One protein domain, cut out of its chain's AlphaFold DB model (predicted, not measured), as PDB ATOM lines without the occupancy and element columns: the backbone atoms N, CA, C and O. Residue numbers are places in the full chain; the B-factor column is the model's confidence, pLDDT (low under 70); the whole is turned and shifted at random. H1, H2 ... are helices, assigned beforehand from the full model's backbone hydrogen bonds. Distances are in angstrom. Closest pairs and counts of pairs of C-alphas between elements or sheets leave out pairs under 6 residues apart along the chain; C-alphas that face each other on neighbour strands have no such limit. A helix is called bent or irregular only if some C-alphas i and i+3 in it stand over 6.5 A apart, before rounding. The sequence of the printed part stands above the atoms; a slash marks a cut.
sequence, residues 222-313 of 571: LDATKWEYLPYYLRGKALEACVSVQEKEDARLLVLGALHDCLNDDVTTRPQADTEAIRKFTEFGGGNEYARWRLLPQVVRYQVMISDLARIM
ATOM      1  N   LEU A 222     290.038 566.647 427.025       90.88
ATOM      2  CA  LEU A 222     289.500 567.977 426.745       90.88
ATOM      3  C   LEU A 222     290.098 568.588 425.470       90.88
ATOM      4  O   LEU A 222     291.314 568.747 425.364       90.88
ATOM      5  N   ASP A 223     289.248 569.011 424.532       89.81
ATOM      6  CA  ASP A 223     289.640 569.852 423.391       89.81
ATOM      7  C   ASP A 223     289.518 571.341 423.756       89.81
ATOM      8  O   ASP A 223     288.508 571.998 423.479       89.81
ATOM      9  N   ALA A 224     290.545 571.863 424.434       85.69
ATOM     10  CA  ALA A 224     290.554 573.211 425.016       85.69
ATOM     11  C   ALA A 224     290.388 574.352 423.991       85.69
ATOM     12  O   ALA A 224     290.111 575.486 424.371       85.69
ATOM     13  N   THR A 225     290.485 574.061 422.690       82.38
ATOM     14  CA  THR A 225     290.316 575.049 421.612       82.38
ATOM     15  C   THR A 225     288.857 575.462 421.390       82.38
ATOM     16  O   THR A 225     288.581 576.448 420.705       82.38
ATOM     17  N   LYS A 226     287.902 574.725 421.975       84.56
ATOM     18  CA  LYS A 226     286.453 574.933 421.806       84.56
ATOM     19  C   LYS A 226     285.801 575.804 422.884       84.56
ATOM     20  O   LYS A 226     284.565 575.852 422.940       84.56
ATOM     21  N   TRP A 227     286.598 576.475 423.714       85.62
ATOM     22  CA  TRP A 227     286.130 577.418 424.733       85.62
ATOM     23  C   TRP A 227     285.295 578.578 424.143       85.62
ATOM     24  O   TRP A 227     285.406 578.921 422.965       85.62
ATOM     25  N   GLU A 228     284.391 579.150 424.938       82.69
ATOM     26  CA  GLU A 228     283.414 580.158 424.502       82.69
ATOM     27  C   GLU A 228     283.368 581.347 425.464       82.69
ATOM     28  O   GLU A 228     283.607 582.486 425.044       82.69
ATOM     29  N   TYR A 229     283.078 581.094 426.740       82.50
ATOM     30  CA  TYR A 229     282.974 582.131 427.763       82.50
ATOM     31  C   TYR A 229     284.299 582.386 428.479       82.50
ATOM     32  O   TYR A 229     284.578 583.539 428.813       82.50
ATOM     33  N   LEU A 230     285.131 581.361 428.691       86.12
ATOM     34  CA  LEU A 230     286.407 581.498 429.401       86.12
ATOM     35  C   LEU A 230     287.318 582.587 428.817       86.12
ATOM     36  O   LEU A 230     287.788 583.415 429.596       86.12
ATOM     37  N   PRO A 231     287.514 582.703 427.488       80.50
ATOM     38  CA  PRO A 231     288.356 583.752 426.904       80.50
ATOM     39  C   PRO A 231     287.936 585.170 427.290       80.50
ATOM     40  O   PRO A 231     288.776 586.049 427.490       80.50
ATOM     41  N   TYR A 232     286.629 585.401 427.435       76.19
ATOM     42  CA  TYR A 232     286.108 586.708 427.814       76.19
ATOM     43  C   TYR A 232     286.522 587.076 429.242       76.19
ATOM     44  O   TYR A 232     286.960 588.200 429.471       76.19
ATOM     45  N   TYR A 233     286.445 586.133 430.180       78.62
ATOM     46  CA  TYR A 233     286.759 586.391 431.587       78.62
ATOM     47  C   TYR A 233     288.246 586.258 431.920       78.62
ATOM     48  O   TYR A 233     288.736 586.966 432.795       78.62
ATOM     49  N   LEU A 234     288.972 585.400 431.205       80.06
ATOM     50  CA  LEU A 234     290.404 585.206 431.403       80.06
ATOM     51  C   LEU A 234     291.224 586.231 430.637       80.06
ATOM     52  O   LEU A 234     292.171 586.760 431.191       80.06
ATOM     53  N   ARG A 235     290.870 586.532 429.380       72.31
ATOM     54  CA  ARG A 235     291.693 587.352 428.472       72.31
ATOM     55  C   ARG A 235     291.017 588.643 428.017       72.31
ATOM     56  O   ARG A 235     291.691 589.497 427.448       72.31
ATOM     57  N   GLY A 236     289.727 588.837 428.293       65.56
ATOM     58  CA  GLY A 236     288.970 590.005 427.826       65.56
ATOM     59  C   GLY A 236     288.560 589.927 426.351       65.56
ATOM     60  O   GLY A 236     288.087 590.917 425.795       65.56
ATOM     61  N   LYS A 237     288.730 588.769 425.698       67.06
ATOM     62  CA  LYS A 237     288.431 588.565 424.272       67.06
ATOM     63  C   LYS A 237     287.332 587.521 424.114       67.06
ATOM     64  O   LYS A 237     287.526 586.367 424.451       67.06
ATOM     65  N   ALA A 238     286.164 587.903 423.603       62.50
ATOM     66  CA  ALA A 238     285.069 586.951 423.391       62.50
ATOM     67  C   ALA A 238     285.283 586.101 422.124       62.50
ATOM     68  O   ALA A 238     285.572 586.664 421.070       62.50
ATOM     69  N   LEU A 239     285.007 584.789 422.200       63.38
ATOM     70  CA  LEU A 239     285.133 583.826 421.086       63.38
ATOM     71  C   LEU A 239     286.513 583.824 420.407       63.38
ATOM     72  O   LEU A 239     286.610 583.839 419.180       63.38
ATOM     73  N   GLU A 240     287.579 583.844 421.199       70.31
ATOM     74  CA  GLU A 240     288.935 583.753 420.668       70.31
ATOM     75  C   GLU A 240     289.158 582.414 419.948       70.31
ATOM     76  O   GLU A 240     288.963 581.345 420.526       70.31
ATOM     77  N   ALA A 241     289.561 582.481 418.676       75.19
ATOM     78  CA  ALA A 241     289.944 581.307 417.906       75.19
ATOM     79  C   ALA A 241     291.409 580.957 418.193       75.19
ATOM     80  O   ALA A 241     292.285 581.801 418.029       75.19
ATOM     81  N   CYS A 242     291.679 579.710 418.578       80.69
ATOM     82  CA  CYS A 242     293.041 579.209 418.762       80.69
ATOM     83  C   CYS A 242     293.578 578.681 417.425       80.69
ATOM     84  O   CYS A 242     293.283 577.542 417.041       80.69
ATOM     85  N   VAL A 243     294.334 579.504 416.693       83.06
ATOM     86  CA  VAL A 243     294.784 579.182 415.327       83.06
ATOM     87  C   VAL A 243     296.176 578.552 415.345       83.06
ATOM     88  O   VAL A 243     296.390 577.499 414.738       83.06
ATOM     89  N   SER A 244     297.111 579.162 416.071       87.56
ATOM     90  CA  SER A 244     298.500 578.708 416.193       87.56
ATOM     91  C   SER A 244     298.671 577.588 417.226       87.56
ATOM     92  O   SER A 244     297.817 577.371 418.083       87.56
ATOM     93  N   VAL A 245     299.798 576.869 417.165       86.69
ATOM     94  CA  VAL A 245     300.148 575.840 418.164       86.69
ATOM     95  C   VAL A 245     300.255 576.455 419.563       86.69
ATOM     96  O   VAL A 245     299.679 575.917 420.501       86.69
ATOM     97  N   GLN A 246     300.907 577.615 419.686       89.94
ATOM     98  CA  GLN A 246     301.067 578.298 420.970       89.94
ATOM     99  C   GLN A 246     299.717 578.689 421.583       89.94
ATOM    100  O   GLN A 246     299.474 578.408 422.748       89.94
ATOM    101  N   GLU A 247     298.796 579.256 420.799       87.56
ATOM    102  CA  GLU A 247     297.464 579.633 421.302       87.56
ATOM    103  C   GLU A 247     296.646 578.430 421.787       87.56
ATOM    104  O   GLU A 247     295.798 578.573 422.668       87.56
ATOM    105  N   LYS A 248     296.867 577.245 421.207       89.81
ATOM    106  CA  LYS A 248     296.209 576.007 421.643       89.81
ATOM    107  C   LYS A 248     296.779 575.509 422.970       89.81
ATOM    108  O   LYS A 248     296.005 575.095 423.831       89.81
ATOM    109  N   GLU A 249     298.095 575.582 423.147       91.56
ATOM    110  CA  GLU A 249     298.750 575.240 424.414       91.56
ATOM    111  C   GLU A 249     298.391 576.235 425.526       91.56
ATOM    112  O   GLU A 249     298.046 575.816 426.632       91.56
ATOM    113  N   ASP A 250     298.354 577.535 425.222       91.75
ATOM    114  CA  ASP A 250     297.906 578.572 426.156       91.75
ATOM    115  C   ASP A 250     296.455 578.326 426.593       91.75
ATOM    116  O   ASP A 250     296.146 578.337 427.786       91.75
ATOM    117  N   ALA A 251     295.554 578.038 425.645       91.19
ATOM    118  CA  ALA A 251     294.165 577.707 425.956       91.19
ATOM    119  C   ALA A 251     294.063 576.456 426.837       91.19
ATOM    120  O   ALA A 251     293.297 576.440 427.801       91.19
ATOM    121  N   ARG A 252     294.861 575.421 426.557       93.31
ATOM    122  CA  ARG A 252     294.914 574.205 427.375       93.31
ATOM    123  C   ARG A 252     295.369 574.499 428.803       93.31
ATOM    124  O   ARG A 252     294.716 574.033 429.737       93.31
ATOM    125  N   LEU A 253     296.442 575.271 428.974       94.62
ATOM    126  CA  LEU A 253     296.947 575.689 430.284       94.62
ATOM    127  C   LEU A 253     295.870 576.446 431.064       94.62
ATOM    128  O   LEU A 253     295.602 576.115 432.216       94.62
ATOM    129  N   LEU A 254     295.219 577.415 430.420       93.56
ATOM    130  CA  LEU A 254     294.190 578.252 431.031       93.56
ATOM    131  C   LEU A 254     292.929 577.459 431.408       93.56
ATOM    132  O   LEU A 254     292.419 577.620 432.514       93.56
ATOM    133  N   VAL A 255     292.437 576.580 430.529       95.25
ATOM    134  CA  VAL A 255     291.255 575.738 430.797       95.25
ATOM    135  C   VAL A 255     291.521 574.768 431.950       95.25
ATOM    136  O   VAL A 255     290.692 574.655 432.853       95.25
ATOM    137  N   LEU A 256     292.665 574.076 431.938       96.00
ATOM    138  CA  LEU A 256     293.020 573.126 432.997       96.00
ATOM    139  C   LEU A 256     293.288 573.843 434.321       96.00
ATOM    140  O   LEU A 256     292.775 573.427 435.358       96.00
ATOM    141  N   GLY A 257     294.025 574.950 434.281       96.81
ATOM    142  CA  GLY A 257     294.274 575.798 435.438       96.81
ATOM    143  C   GLY A 257     292.989 576.287 436.097       96.81
ATOM    144  O   GLY A 257     292.818 576.124 437.301       96.81
ATOM    145  N   ALA A 258     292.051 576.814 435.305       97.06
ATOM    146  CA  ALA A 258     290.753 577.276 435.789       97.06
ATOM    147  C   ALA A 258     289.898 576.132 436.368       97.06
ATOM    148  O   ALA A 258     289.264 576.310 437.411       97.06
ATOM    149  N   LEU A 259     289.908 574.949 435.739       97.62
ATOM    150  CA  LEU A 259     289.230 573.757 436.261       97.62
ATOM    151  C   LEU A 259     289.787 573.359 437.631       97.62
ATOM    152  O   LEU A 259     289.021 573.211 438.582       97.62
ATOM    153  N   HIS A 260     291.107 573.212 437.750       98.19
ATOM    154  CA  HIS A 260     291.730 572.796 439.006       98.19
ATOM    155  C   HIS A 260     291.649 573.881 440.089       98.19
ATOM    156  O   HIS A 260     291.459 573.535 441.255       98.19
ATOM    157  N   ASP A 261     291.672 575.169 439.732       97.88
ATOM    158  CA  ASP A 261     291.396 576.269 440.666       97.88
ATOM    159  C   ASP A 261     289.983 576.162 441.269       97.88
ATOM    160  O   ASP A 261     289.820 576.263 442.485       97.88
ATOM    161  N   CYS A 262     288.966 575.837 440.458       97.62
ATOM    162  CA  CYS A 262     287.608 575.596 440.967       97.62
ATOM    163  C   CYS A 262     287.542 574.426 441.959       97.62
ATOM    164  O   CYS A 262     286.757 574.457 442.906       97.62
ATOM    165  N   LEU A 263     288.339 573.375 441.749       97.94
ATOM    166  CA  LEU A 263     288.401 572.242 442.678       97.94
ATOM    167  C   LEU A 263     289.155 572.595 443.964       97.94
ATOM    168  O   LEU A 263     288.846 572.040 445.018       97.94
ATOM    169  N   ASN A 264     290.103 573.527 443.901       97.19
ATOM    170  CA  ASN A 264     290.896 573.966 445.046       97.19
ATOM    171  C   ASN A 264     290.107 574.834 446.053       97.19
ATOM    172  O   ASN A 264     290.501 574.938 447.223       97.19
ATOM    173  N   ASP A 265     288.973 575.402 445.626       95.00
ATOM    174  CA  ASP A 265     288.100 576.251 446.449       95.00
ATOM    175  C   ASP A 265     287.496 575.527 447.674       95.00
ATOM    176  O   ASP A 265     287.036 576.191 448.602       95.00
ATOM    177  N   ASP A 266     287.506 574.188 447.728       95.19
ATOM    178  CA  ASP A 266     286.918 573.419 448.833       95.19
ATOM    179  C   ASP A 266     287.763 572.212 449.240       95.19
ATOM    180  O   ASP A 266     288.313 571.494 448.406       95.19
ATOM    181  N   VAL A 267     287.826 571.954 450.546       94.31
ATOM    182  CA  VAL A 267     288.623 570.870 451.140       94.31
ATOM    183  C   VAL A 267     288.236 569.478 450.636       94.31
ATOM    184  O   VAL A 267     289.086 568.595 450.592       94.31
ATOM    185  N   THR A 268     286.981 569.274 450.232       93.44
ATOM    186  CA  THR A 268     286.474 567.980 449.749       93.44
ATOM    187  C   THR A 268     286.886 567.674 448.311       93.44
ATOM    188  O   THR A 268     286.948 566.504 447.933       93.44
ATOM    189  N   THR A 269     287.177 568.704 447.514       96.12
ATOM    190  CA  THR A 269     287.551 568.576 446.096       96.12
ATOM    191  C   THR A 269     289.017 568.913 445.828       96.12
ATOM    192  O   THR A 269     289.578 568.474 444.823       96.12
ATOM    193  N   ARG A 270     289.671 569.629 446.751       96.50
ATOM    194  CA  ARG A 270     291.096 569.980 446.700       96.50
ATOM    195  C   ARG A 270     292.030 568.782 446.489       96.50
ATOM    196  O   ARG A 270     292.979 568.945 445.733       96.50
ATOM    197  N   PRO A 271     291.790 567.581 447.056       96.62
ATOM    198  CA  PRO A 271     292.656 566.427 446.802       96.62
ATOM    199  C   PRO A 271     292.689 565.966 445.337       96.62
ATOM    200  O   PRO A 271     293.586 565.220 444.965       96.62
ATOM    201  N   GLN A 272     291.712 566.367 444.515       96.38
ATOM    202  CA  GLN A 272     291.691 566.093 443.073       96.38
ATOM    203  C   GLN A 272     292.210 567.273 442.230       96.38
ATOM    204  O   GLN A 272     292.217 567.196 441.000       96.38
ATOM    205  N   ALA A 273     292.609 568.381 442.854       96.75
ATOM    206  CA  ALA A 273     293.175 569.524 442.154       96.75
ATOM    207  C   ALA A 273     294.658 569.281 441.822       96.75
ATOM    208  O   ALA A 273     295.417 568.801 442.661       96.75
ATOM    209  N   ASP A 274     295.079 569.637 440.607       97.56
ATOM    210  CA  ASP A 274     296.481 569.600 440.197       97.56
ATOM    211  C   ASP A 274     297.158 570.923 440.582       97.56
ATOM    212  O   ASP A 274     296.930 571.970 439.967       97.56
ATOM    213  N   THR A 275     297.997 570.871 441.618       97.00
ATOM    214  CA  THR A 275     298.747 572.028 442.126       97.00
ATOM    215  C   THR A 275     299.669 572.638 441.070       97.00
ATOM    216  O   THR A 275     299.841 573.856 441.047       97.00
ATOM    217  N   GLU A 276     300.241 571.833 440.173       97.69
ATOM    218  CA  GLU A 276     301.138 572.328 439.128       97.69
ATOM    219  C   GLU A 276     300.355 573.047 438.025       97.69
ATOM    220  O   GLU A 276     300.783 574.103 437.550       97.69
ATOM    221  N   ALA A 277     299.176 572.540 437.656       96.94
ATOM    222  CA  ALA A 277     298.277 573.239 436.736       96.94
ATOM    223  C   ALA A 277     297.839 574.605 437.299       96.94
ATOM    224  O   ALA A 277     297.851 575.604 436.575       96.94
ATOM    225  N   ILE A 278     297.517 574.670 438.596       97.69
ATOM    226  CA  ILE A 278     297.164 575.922 439.288       97.69
ATOM    227  C   ILE A 278     298.352 576.887 439.316       97.69
ATOM    228  O   ILE A 278     298.187 578.074 439.023       97.69
ATOM    229  N   ARG A 279     299.554 576.396 439.636       97.75
ATOM    230  CA  ARG A 279     300.773 577.213 439.677       97.75
ATOM    231  C   ARG A 279     301.057 577.840 438.314       97.75
ATOM    232  O   ARG A 279     301.184 579.058 438.218       97.75
ATOM    233  N   LYS A 280     301.053 577.030 437.248       97.06
ATOM    234  CA  LYS A 280     301.226 577.508 435.866       97.06
ATOM    235  C   LYS A 280     300.185 578.555 435.487       97.06
ATOM    236  O   LYS A 280     300.531 579.547 434.860       97.06
ATOM    237  N   PHE A 281     298.930 578.354 435.876       96.56
ATOM    238  CA  PHE A 281     297.864 579.320 435.616       96.56
ATOM    239  C   PHE A 281     298.054 580.636 436.374       96.56
ATOM    240  O   PHE A 281     297.876 581.705 435.797       96.56
ATOM    241  N   THR A 282     298.470 580.563 437.635       95.62
ATOM    242  CA  THR A 282     298.748 581.740 438.470       95.62
ATOM    243  C   THR A 282     299.917 582.566 437.928       95.62
ATOM    244  O   THR A 282     299.903 583.787 438.031       95.62
ATOM    245  N   GLU A 283     300.924 581.918 437.342       95.12
ATOM    246  CA  GLU A 283     302.116 582.579 436.794       95.12
ATOM    247  C   GLU A 283     301.941 583.046 435.336       95.12
ATOM    248  O   GLU A 283     302.641 583.957 434.881       95.12
ATOM    249  N   PHE A 284     301.009 582.445 434.590       92.69
ATOM    250  CA  PHE A 284     300.777 582.746 433.177       92.69
ATOM    251  C   PHE A 284     300.443 584.226 432.957       92.69
ATOM    252  O   PHE A 284     299.638 584.806 433.684       92.69
ATOM    253  N   GLY A 285     301.064 584.850 431.947       82.19
ATOM    254  CA  GLY A 285     300.785 586.247 431.590       82.19
ATOM    255  C   GLY A 285     301.070 587.262 432.709       82.19
ATOM    256  O   GLY A 285     300.495 588.354 432.708       82.19
ATOM    257  N   GLY A 286     301.917 586.904 433.686       85.25
ATOM    258  CA  GLY A 286     302.166 587.709 434.888       85.25
ATOM    259  C   GLY A 286     301.034 587.651 435.922       85.25
ATOM    260  O   GLY A 286     300.956 588.524 436.781       85.25
ATOM    261  N   GLY A 287     300.136 586.665 435.825       82.38
ATOM    262  CA  GLY A 287     299.024 586.436 436.752       82.38
ATOM    263  C   GLY A 287     297.776 587.282 436.500       82.38
ATOM    264  O   GLY A 287     296.815 587.201 437.266       82.38
ATOM    265  N   ASN A 288     297.735 588.067 435.421       78.88
ATOM    266  CA  ASN A 288     296.602 588.942 435.105       78.88
ATOM    267  C   ASN A 288     295.317 588.161 434.788       78.88
ATOM    268  O   ASN A 288     294.211 588.582 435.135       78.88
ATOM    269  N   GLU A 289     295.439 587.037 434.088       82.44
ATOM    270  CA  GLU A 289     294.356 586.099 433.785       82.44
ATOM    271  C   GLU A 289     293.778 585.505 435.077       82.44
ATOM    272  O   GLU A 289     292.565 585.551 435.289       82.44
ATOM    273  N   TYR A 290     294.646 585.009 435.965       87.25
ATOM    274  CA  TYR A 290     294.251 584.447 437.256       87.25
ATOM    275  C   TYR A 290     293.611 585.501 438.169       87.25
ATOM    276  O   TYR A 290     292.558 585.258 438.756       87.25
ATOM    277  N   ALA A 291     294.179 586.707 438.236       80.81
ATOM    278  CA  ALA A 291     293.603 587.802 439.009       80.81
ATOM    279  C   ALA A 291     292.172 588.119 438.543       80.81
ATOM    280  O   ALA A 291     291.257 588.137 439.361       80.81
ATOM    281  N   ARG A 292     291.948 588.274 437.228       78.94
ATOM    282  CA  ARG A 292     290.604 588.497 436.655       78.94
ATOM    283  C   ARG A 292     289.644 587.349 436.943       78.94
ATOM    284  O   ARG A 292     288.486 587.588 437.274       78.94
ATOM    285  N   TRP A 293     290.123 586.115 436.845       85.50
ATOM    286  CA  TRP A 293     289.350 584.915 437.148       85.50
ATOM    287  C   TRP A 293     288.845 584.879 438.593       85.50
ATOM    288  O   TRP A 293     287.674 584.583 438.842       85.50
ATOM    289  N   ARG A 294     289.711 585.229 439.550       87.88
ATOM    290  CA  ARG A 294     289.384 585.238 440.982       87.88
ATOM    291  C   ARG A 294     288.467 586.388 441.397       87.88
ATOM    292  O   ARG A 294     287.877 586.296 442.467       87.88
ATOM    293  N   LEU A 295     288.279 587.406 440.552       82.50
ATOM    294  CA  LEU A 295     287.248 588.428 440.761       82.50
ATOM    295  C   LEU A 295     285.830 587.891 440.520       82.50
ATOM    296  O   LEU A 295     284.871 588.528 440.940       82.50
ATOM    297  N   LEU A 296     285.652 586.767 439.824       84.94
ATOM    298  CA  LEU A 296     284.318 586.216 439.593       84.94
ATOM    299  C   LEU A 296     283.802 585.460 440.817       84.94
ATOM    300  O   LEU A 296     284.543 584.638 441.361       84.94
ATOM    301  N   PRO A 297     282.508 585.598 441.148       90.62
ATOM    302  CA  PRO A 297     281.901 584.734 442.141       90.62
ATOM    303  C   PRO A 297     281.911 583.265 441.817       90.62
ATOM    304  O   PRO A 297     281.739 582.891 440.661       90.62
ATOM    305  N   GLN A 298     282.022 582.434 442.855       93.94
ATOM    306  CA  GLN A 298     282.072 580.974 442.737       93.94
ATOM    307  C   GLN A 298     280.990 580.413 441.806       93.94
ATOM    308  O   GLN A 298     281.319 579.723 440.847       93.94
ATOM    309  N   VAL A 299     279.714 580.767 442.011       95.56
ATOM    310  CA  VAL A 299     278.604 580.276 441.169       95.56
ATOM    311  C   VAL A 299     278.797 580.631 439.689       95.56
ATOM    312  O   VAL A 299     278.510 579.827 438.801       95.56
ATOM    313  N   VAL A 300     279.314 581.828 439.405       92.94
ATOM    314  CA  VAL A 300     279.560 582.324 438.040       92.94
ATOM    315  C   VAL A 300     280.787 581.648 437.451       92.94
ATOM    316  O   VAL A 300     280.731 581.148 436.331       92.94
ATOM    317  N   ARG A 301     281.874 581.597 438.219       92.94
ATOM    318  CA  ARG A 301     283.140 580.956 437.880       92.94
ATOM    319  C   ARG A 301     282.914 579.492 437.498       92.94
ATOM    320  O   ARG A 301     283.285 579.064 436.404       92.94
ATOM    321  N   TYR A 302     282.202 578.752 438.344       97.44
ATOM    322  CA  TYR A 302     281.860 577.358 438.085       97.44
ATOM    323  C   TYR A 302     280.896 577.224 436.909       97.44
ATOM    324  O   TYR A 302     281.079 576.326 436.093       97.44
ATOM    325  N   GLN A 303     279.915 578.122 436.752       96.38
ATOM    326  CA  GLN A 303     279.017 578.071 435.596       96.38
ATOM    327  C   GLN A 303     279.747 578.319 434.268       96.38
ATOM    328  O   GLN A 303     279.432 577.668 433.270       96.38
ATOM    329  N   VAL A 304     280.715 579.238 434.234       93.56
ATOM    330  CA  VAL A 304     281.557 579.479 433.052       93.56
ATOM    331  C   VAL A 304     282.305 578.198 432.680       93.56
ATOM    332  O   VAL A 304     282.238 577.781 431.522       93.56
ATOM    333  N   MET A 305     282.917 577.519 433.660       95.69
ATOM    334  CA  MET A 305     283.540 576.208 433.436       95.69
ATOM    335  C   MET A 305     282.527 575.163 432.961       95.69
ATOM    336  O   MET A 305     282.788 574.466 431.985       95.69
ATOM    337  N   ILE A 306     281.359 575.069 433.601       95.56
ATOM    338  CA  ILE A 306     280.297 574.121 433.238       95.56
ATOM    339  C   ILE A 306     279.854 574.324 431.788       95.56
ATOM    340  O   ILE A 306     279.667 573.357 431.044       95.56
ATOM    341  N   SER A 307     279.701 575.576 431.366       92.81
ATOM    342  CA  SER A 307     279.334 575.903 429.993       92.81
ATOM    343  C   SER A 307     280.410 575.472 428.997       92.81
ATOM    344  O   SER A 307     280.105 574.798 428.010       92.81
ATOM    345  N   ASP A 308     281.657 575.874 429.231       91.69
ATOM    346  CA  ASP A 308     282.737 575.655 428.272       91.69
ATOM    347  C   ASP A 308     283.146 574.181 428.209       91.69
ATOM    348  O   ASP A 308     283.304 573.641 427.112       91.69
ATOM    349  N   LEU A 309     283.202 573.480 429.345       93.94
ATOM    350  CA  LEU A 309     283.505 572.046 429.378       93.94
ATOM    351  C   LEU A 309     282.493 571.230 428.574       93.94
ATOM    352  O   LEU A 309     282.891 570.351 427.820       93.94
ATOM    353  N   ALA A 310     281.206 571.574 428.601       90.88
ATOM    354  CA  ALA A 310     280.215 570.911 427.751       90.88
ATOM    355  C   ALA A 310     280.455 571.083 426.231       90.88
ATOM    356  O   ALA A 310     279.859 570.354 425.439       90.88
ATOM    357  N   ARG A 311     281.302 572.026 425.790       88.12
ATOM    358  CA  ARG A 311     281.785 572.119 424.392       88.12
ATOM    359  C   ARG A 311     283.092 571.368 424.162       88.12
ATOM    360  O   ARG A 311     283.307 570.850 423.069       88.12
ATOM    361  N   ILE A 312     283.966 571.420 425.161       90.56
ATOM    362  CA  ILE A 312     285.349 570.936 425.145       90.56
ATOM    363  C   ILE A 312     285.402 569.408 425.308       90.56
ATOM    364  O   ILE A 312     286.293 568.764 424.755       90.56
ATOM    365  N   MET A 313     284.448 568.823 426.036       90.81
ATOM    366  CA  MET A 313     284.312 567.377 426.207       90.81
ATOM    367  C   MET A 313     283.924 566.669 424.890       90.81
ATOM    368  O   MET A 313     283.273 567.266 424.019       90.81
TER     369      MET A 313
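This is residues 222 to 313 of the 571 residues of an uncharacterized protein of Archangium sp. Cb G35 (UniProt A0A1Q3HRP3). The long straight helix H2 runs through the body, with H3a crossing it on one side and H4 crossing it on the opposite side. The bent helix H3 is an L: its first arm, H3a, packs on H2, and its second arm, H3b, turns away at the corner to pack beside the short helix H1 over a third side of H2. The printed part has 92 residues with four named helices, in the order H1, H2, H3, H4, and no named strand; the class is all helix. The whole is compact, with a radius of gyration of the C-alphas of 12.1 A, and its C-alphas span 37 by 25 by 23 A.

The printed part begins at Leu 222, and its first named helix, H1, holds residues 230 to 235 and begins at C-alpha 230, at (286.407, 581.498, 429.401). H2 follows as residues 245 to 264, 28.5 A from first to last C-alpha, and its C-alpha 245 is at (300.148, 575.840, 418.164). H3, residues 275 to 294, was assigned as one helix by its hydrogen bonds but is bent: C-alphas 282 and 285 are 8.5 A apart. Its arm H3a holds residues 275 to 282 and is 10.4 A long from first to last C-alpha. Its arm H3b holds residues 285 to 294 and is 14.8 A long; it is itself irregular, with C-alphas 286 and 289 at 8.1 A. H4 holds residues 298 to 312, is 20.5 A long, and ends with C-alpha 312 at (285.349, 570.936, 425.145).

H1 touches H3b, opposite ways at a steep tilt of 46 degrees; their closest C-alphas, those of Leu 234 and Glu 289, are 4.7 A apart. H1 and H2 are close but not clearly touching, with the closest C-alphas, those of Leu 230 and Val 255, at 7.7 A, and their lines are about perpendicular at 73 degrees. H2 touches H3a with residues 253 to 261 alone; the closest C-alphas are those of Gly 257 and Ile 278, 4.8 A apart, and the two run opposite ways at a steep tilt of 64 degrees. H3a and H3b touch only at the corner, where the C-alphas of Thr 282 and Tyr 290, the closest, are 5.4 A apart, and their lines are about perpendicular at 79 degrees. H2 touches H4 with residues 258 to 262 alone, opposite ways at a steep tilt of 43 degrees; the closest C-alphas are those of Cys 262 and Tyr 302, 6.7 A apart. H4 only just touches H1, with residues 304 to 308 alone and 3 pairs of C-alphas within 8 A, the closest being Leu 230 and Val 304 at 6.4 A. H3a is apart from both H1 and H4. The helix packing is mostly crossed, with 0 of 4 such touching pairs at a shallow tilt. Every O i to N i+4 pair is within hydrogen-bond range in H1, H2 and H3a, against 4 of 6 in H3b and 10 of 11 in H4.

The two C-alphas farthest apart, those of Val 243 and Val 267, are 37.3 A from each other, while the first and last printed C-alphas, of Leu 222 and Met 313, are 5.3 A apart. The outline is only just rounded. The printed part has no cut and no long link: H3 to H4 is a tight link, and H1 to H2 and H2 to H3 are short ones. The mean pLDDT of the printed part is 89.1, and residues 236 to 239 are under 70.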